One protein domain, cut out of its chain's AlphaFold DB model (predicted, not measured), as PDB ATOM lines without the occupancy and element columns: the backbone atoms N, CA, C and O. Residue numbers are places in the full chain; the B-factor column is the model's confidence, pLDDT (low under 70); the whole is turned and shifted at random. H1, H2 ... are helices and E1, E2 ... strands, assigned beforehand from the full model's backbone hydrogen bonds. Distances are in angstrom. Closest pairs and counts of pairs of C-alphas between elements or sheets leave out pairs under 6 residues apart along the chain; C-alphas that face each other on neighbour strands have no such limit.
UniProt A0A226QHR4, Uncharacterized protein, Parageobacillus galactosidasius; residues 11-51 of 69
ATOM      1  N   HIS A  11      20.613  11.809 -81.918       94.69
ATOM      2  CA  HIS A  11      19.335  11.953 -81.238       94.69
ATOM      3  C   HIS A  11      18.181  11.884 -82.237       94.69
ATOM      4  O   HIS A  11      18.133  12.665 -83.186       94.69
ATOM      5  N   LEU A  12      17.254  10.947 -82.024       94.19
ATOM      6  CA  LEU A  12      16.076  10.789 -82.875       94.19
ATOM      7  C   LEU A  12      15.162  11.999 -82.692       94.19
ATOM      8  O   LEU A  12      14.794  12.323 -81.566       94.19
ATOM      9  N   LYS A  13      14.816  12.659 -83.795       95.38
ATOM     10  CA  LYS A  13      13.905  13.804 -83.803       95.38
ATOM     11  C   LYS A  13      12.552  13.450 -84.380       95.38
ATOM     12  O   LYS A  13      11.548  13.892 -83.840       95.38
ATOM     13  N   ASP A  14      12.546  12.671 -85.454       94.94
ATOM     14  CA  ASP A  14      11.317  12.360 -86.172       94.94
ATOM     15  C   ASP A  14      11.470  11.096 -87.028       94.94
ATOM     16  O   ASP A  14      12.576  10.573 -87.208       94.94
ATOM     17  N   LYS A  15      10.359  10.624 -87.587       92.69
ATOM     18  CA  LYS A  15      10.309   9.604 -88.632       92.69
ATOM     19  C   LYS A  15       9.637  10.194 -89.857       92.69
ATOM     20  O   LYS A  15       8.531  10.711 -89.779       92.69
ATOM     21  N   ARG A  16      10.293  10.091 -91.008       91.12
ATOM     22  CA  ARG A  16       9.773  10.624 -92.267       91.12
ATOM     23  C   ARG A  16       9.536   9.507 -93.255       91.12
ATOM     24  O   ARG A  16      10.428   8.696 -93.500       91.12
ATOM     25  N   ARG A  17       8.346   9.498 -93.847       91.06
ATOM     26  CA  ARG A  17       8.029   8.644 -94.988       91.06
ATOM     27  C   ARG A  17       8.638   9.240 -96.255       91.06
ATOM     28  O   ARG A  17       8.659  10.455 -96.441       91.06
ATOM     29  N   THR A  18       9.186   8.391 -97.107       86.25
ATOM     30  CA  THR A  18       9.768   8.768 -98.393       86.25
ATOM     31  C   THR A  18       9.445   7.680 -99.402       86.25
ATOM     32  O   THR A  18       9.524   6.494 -99.087       86.25
ATOM     33  N   THR A  19       9.075   8.108-100.602       86.50
ATOM     34  CA  THR A  19       8.849   7.237-101.752       86.50
ATOM     35  C   THR A  19       9.928   7.543-102.776       86.50
ATOM     36  O   THR A  19      10.183   8.711-103.070       86.50
ATOM     37  N   ILE A  20      10.594   6.504-103.268       80.62
ATOM     38  CA  ILE A  20      11.609   6.614-104.317       80.62
ATOM     39  C   ILE A  20      11.222   5.738-105.499       80.62
ATOM     40  O   ILE A  20      10.671   4.650-105.324       80.62
ATOM     41  N   GLN A  21      11.577   6.187-106.699       79.69
ATOM     42  CA  GLN A  21      11.511   5.354-107.888       79.69
ATOM     43  C   GLN A  21      12.760   4.473-107.964       79.69
ATOM     44  O   GLN A  21      13.889   4.974-107.957       79.69
ATOM     45  N   THR A  22      12.554   3.165-108.067       75.88
ATOM     46  CA  THR A  22      13.605   2.174-108.320       75.88
ATOM     47  C   THR A  22      13.339   1.454-109.643       75.88
ATOM     48  O   THR A  22      12.266   1.603-110.233       75.88
ATOM     49  N   LEU A  23      14.301   0.646-110.099       77.69
ATOM     50  CA  LEU A  23      14.132  -0.218-111.275       77.69
ATOM     51  C   LEU A  23      13.011  -1.255-111.098       77.69
ATOM     52  O   LEU A  23      12.436  -1.710-112.079       77.69
ATOM     53  N   PHE A  24      12.666  -1.585-109.853       80.12
ATOM     54  CA  PHE A  24      11.612  -2.541-109.512       80.12
ATOM     55  C   PHE A  24      10.263  -1.864-109.222       80.12
ATOM     56  O   PHE A  24       9.349  -2.502-108.708       80.12
ATOM     57  N   GLY A  25      10.137  -0.569-109.532       81.38
ATOM     58  CA  GLY A  25       8.957   0.238-109.231       81.38
ATOM     59  C   GLY A  25       9.161   1.188-108.052       81.38
ATOM     60  O   GLY A  25      10.285   1.445-107.607       81.38
ATOM     61  N   GLU A  26       8.058   1.754-107.568       86.81
ATOM     62  CA  GLU A  26       8.067   2.675-106.434       86.81
ATOM     63  C   GLU A  26       8.240   1.921-105.116       86.81
ATOM     64  O   GLU A  26       7.503   0.986-104.803       86.81
ATOM     65  N   VAL A  27       9.193   2.370-104.304       86.00
ATOM     66  CA  VAL A  27       9.408   1.846-102.955       86.00
ATOM     67  C   VAL A  27       9.136   2.960-101.958       86.00
ATOM     68  O   VAL A  27       9.795   3.999-101.975       86.00
ATOM     69  N   THR A  28       8.171   2.731-101.068       88.19
ATOM     70  CA  THR A  28       7.849   3.639 -99.962       88.19
ATOM     71  C   THR A  28       8.389   3.075 -98.657       88.19
ATOM     72  O   THR A  28       8.075   1.946 -98.289       88.19
ATOM     73  N   PHE A  29       9.178   3.865 -97.936       86.88
ATOM     74  CA  PHE A  29       9.761   3.469 -96.657       86.88
ATOM     75  C   PHE A  29       9.790   4.628 -95.659       86.88
ATOM     76  O   PHE A  29       9.660   5.801 -96.011       86.88
ATOM     77  N   GLU A  30       9.963   4.291 -94.383       90.06
ATOM     78  CA  GLU A  30      10.114   5.261 -93.302       90.06
ATOM     79  C   GLU A  30      11.570   5.321 -92.848       90.06
ATOM     80  O   GLU A  30      12.201   4.301 -92.566       90.06
ATOM     81  N   ARG A  31      12.110   6.536 -92.757       90.75
ATOM     82  CA  ARG A  31      13.478   6.796 -92.308       90.75
ATOM     83  C   ARG A  31      13.493   7.677 -91.072       90.75
ATOM     84  O   ARG A  31      12.724   8.625 -90.935       90.75
ATOM     85  N   ASN A  32      14.405   7.358 -90.165       93.25
ATOM     86  CA  ASN A  32      14.602   8.119 -88.941       93.25
ATOM     87  C   ASN A  32      15.418   9.383 -89.230       93.25
ATOM     88  O   ASN A  32      16.500   9.303 -89.818       93.25
ATOM     89  N   TYR A  33      14.911  10.523 -88.775       93.19
ATOM     90  CA  TYR A  33      15.560  11.823 -88.858       93.19
ATOM     91  C   TYR A  33      16.283  12.116 -87.545       93.19
ATOM     92  O   TYR A  33      15.661  12.157 -86.477       93.19
ATOM     93  N   TYR A  34      17.597  12.306 -87.616       94.69
ATOM     94  CA  TYR A  34      18.446  12.498 -86.447       94.69
ATOM     95  C   TYR A  34      19.073  13.883 -86.431       94.69
ATOM     96  O   TYR A  34      19.419  14.432 -87.472       94.69
ATOM     97  N   LEU A  35      19.281  14.406 -85.227       95.12
ATOM     98  CA  LEU A  35      20.260  15.457 -84.980       95.12
ATOM     99  C   LEU A  35      21.600  14.792 -84.636       95.12
ATOM    100  O   LEU A  35      21.682  14.088 -83.625       95.12
ATOM    101  N   ASP A  36      22.617  15.010 -85.467       95.62
ATOM    102  CA  ASP A  36      24.018  14.721 -85.154       95.62
ATOM    103  C   ASP A  36      24.536  15.832 -84.241       95.62
ATOM    104  O   ASP A  36      24.691  16.977 -84.668       95.62
ATOM    105  N   ARG A  37      24.760  15.505 -82.969       94.94
ATOM    106  CA  ARG A  37      25.183  16.474 -81.951       94.94
ATOM    107  C   ARG A  37      26.650  16.874 -82.060       94.94
ATOM    108  O   ARG A  37      27.004  17.927 -81.550       94.94
ATOM    109  N   GLU A  38      27.486  16.071 -82.714       95.75
ATOM    110  CA  GLU A  38      28.904  16.401 -82.893       95.75
ATOM    111  C   GLU A  38      29.087  17.417 -84.016       95.75
ATOM    112  O   GLU A  38      29.847  18.370 -83.890       95.75
ATOM    113  N   GLN A  39      28.356  17.227 -85.113       93.81
ATOM    114  CA  GLN A  39      28.429  18.098 -86.290       93.81
ATOM    115  C   GLN A  39      27.328  19.165 -86.310       93.81
ATOM    116  O   GLN A  39      27.252  19.954 -87.248       93.81
ATOM    117  N   ASN A  40      26.460  19.157 -85.295       93.56
ATOM    118  CA  ASN A  40      25.297  20.025 -85.134       93.56
ATOM    119  C   ASN A  40      24.442  20.156 -86.407       93.56
ATOM    120  O   ASN A  40      24.020  21.246 -86.795       93.56
ATOM    121  N   ARG A  41      24.198  19.029 -87.081       94.00
ATOM    122  CA  ARG A  41      23.431  18.974 -88.331       94.00
ATOM    123  C   ARG A  41      22.408  17.862 -88.302       94.00
ATOM    124  O   ARG A  41      22.550  16.878 -87.577       94.00
ATOM    125  N   TYR A  42      21.390  17.998 -89.131       92.44
ATOM    126  CA  TYR A  42      20.397  16.953 -89.283       92.44
ATOM    127  C   TYR A  42      20.803  15.948 -90.354       92.44
ATOM    128  O   TYR A  42      21.366  16.318 -91.383       92.44
ATOM    129  N   THR A  43      20.528  14.670 -90.110       91.00
ATOM    130  CA  THR A  43      20.935  13.588 -91.007       91.00
ATOM    131  C   THR A  43      19.980  12.397 -90.957       91.00
ATOM    132  O   THR A  43      19.312  12.143 -89.948       91.00
ATOM    133  N   PHE A  44      19.945  11.643 -92.052       90.94
ATOM    134  CA  PHE A  44      19.295  10.344 -92.150       90.94
ATOM    135  C   PHE A  44      20.380   9.274 -92.248       90.94
ATOM    136  O   PHE A  44      21.044   9.140 -93.269       90.94
ATOM    137  N   LEU A  45      20.549   8.466 -91.200       88.94
ATOM    138  CA  LEU A  45      21.568   7.404 -91.204       88.94
ATOM    139  C   LEU A  45      21.299   6.318 -92.259       88.94
ATOM    140  O   LEU A  45      22.217   5.616 -92.673       88.94
ATOM    141  N   LEU A  46      20.037   6.174 -92.674       86.50
ATOM    142  CA  LEU A  46      19.633   5.216 -93.700       86.50
ATOM    143  C   LEU A  46      20.130   5.617 -95.092       86.50
ATOM    144  O   LEU A  46      20.484   4.741 -95.876       86.50
ATOM    145  N   ASP A  47      20.216   6.918 -95.371       83.56
ATOM    146  CA  ASP A  47      20.641   7.438 -96.670       83.56
ATOM    147  C   ASP A  47      22.082   7.003 -96.982       83.56
ATOM    148  O   ASP A  47      22.353   6.459 -98.050       83.56
ATOM    149  N   SER A  48      22.992   7.118 -96.007       75.75
ATOM    150  CA  SER A  48      24.391   6.693 -96.169       75.75
ATOM    151  C   SER A  48      24.550   5.195 -96.432       75.75
ATOM    152  O   SER A  48      25.451   4.801 -97.163       75.75
ATOM    153  N   PHE A  49      23.691   4.351 -95.859       75.12
ATOM    154  CA  PHE A  49      23.750   2.906 -96.088       75.12
ATOM    155  C   PHE A  49      23.180   2.499 -97.445       75.12
ATOM    156  O   PHE A  49      23.683   1.575 -98.072       75.12
ATOM    157  N   LEU A  50      22.137   3.191 -97.902       75.06
ATOM    158  CA  LEU A  50      21.536   2.952 -99.213       75.06
ATOM    159  C   LEU A  50      22.336   3.596-100.358       75.06
ATOM    160  O   LEU A  50      21.906   3.508-101.508       75.06
ATOM    161  N   ALA A  51      23.461   4.264-100.051       71.50
ATOM    162  CA  ALA A  51      24.174   5.152-100.972       71.50
ATOM    163  C   ALA A  51      23.201   6.106-101.693       71.50
ATOM    164  O   ALA A  51      23.278   6.340-102.897       71.50
TER     165      ALA A  51
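This is residues 11 to 51 of the 69 residues of an uncharacterized protein of Parageobacillus galactosidasius (UniProt A0A226QHR4). A long, bowed hairpin of two strands, E1 and E2, makes the length of the domain, and its tip, residues 21 to 26, sticks out free. Near the other end the short strand E3 lies along E2 as a third strand, and the short helix H1 follows it and only grazes the sheet. The printed part has 41 residues with three named strands and one named helix, in the order E1, E2, E3, H1; the sheet has the order E1, E2, E3 and is antiparallel throughout. The class is mostly strand. The whole is loose, with a radius of gyration of the C-alphas of 12.0 A, and only just flat, spanning 37 by 19 by 10 A.

The sheet is a meander, each strand the antiparallel neighbour of the one before. Its inner strand is E2, residues 25 to 36. The edge strand E1, residues 11 to 22, forms a hairpin with E2, at 157 degrees between their directions. The C-alphas of Thr 19 and Thr 28 face each other at 4.1 A, and N 16 and O 31 are within hydrogen-bond range at 2.8 A, as are N 29 and O 18 at 2.9 A. The other edge strand, E3, residues 41 to 43, forms a hairpin with E2, at 151 degrees; N 36 and O 41 are within hydrogen-bond range at 2.8 A, and N 43 and O 34 at 2.9 A. E1 and E3 are apart. H1, residues 45 to 49, is on the sheet but only grazes it, with its residues 45 to 47. Its closest C-alphas to E2 are those of Leu 46 and Arg 31, 6.5 A apart. In H1, 0 of 1 O i to N i+4 pairs and 1 of 2 O i to N i+3 pairs are within hydrogen-bond range.

E2 runs 31.9 A from first to last C-alpha, from C-alpha 25 at (8.957, 0.238, -109.231). E1 begins at C-alpha 11 at (19.335, 11.953, -81.238), measures 29.4 A from first to last C-alpha and bends by 69 degrees at Asp 14. E3 is 6.5 A long from first to last C-alpha. H1 is 7.0 A long by the same measure and ends at C-alpha 49 at (23.750, 2.906, -96.088).

The two C-alphas farthest apart are those of Phe 24 and Glu 38, at 37.0 A. The printed part has no cut, and the links E1 to E2, E2 to E3 and E3 to H1 are tight. The mean pLDDT of the printed part is 87.9, and no printed residue is under 70; the mean of H1 is 82.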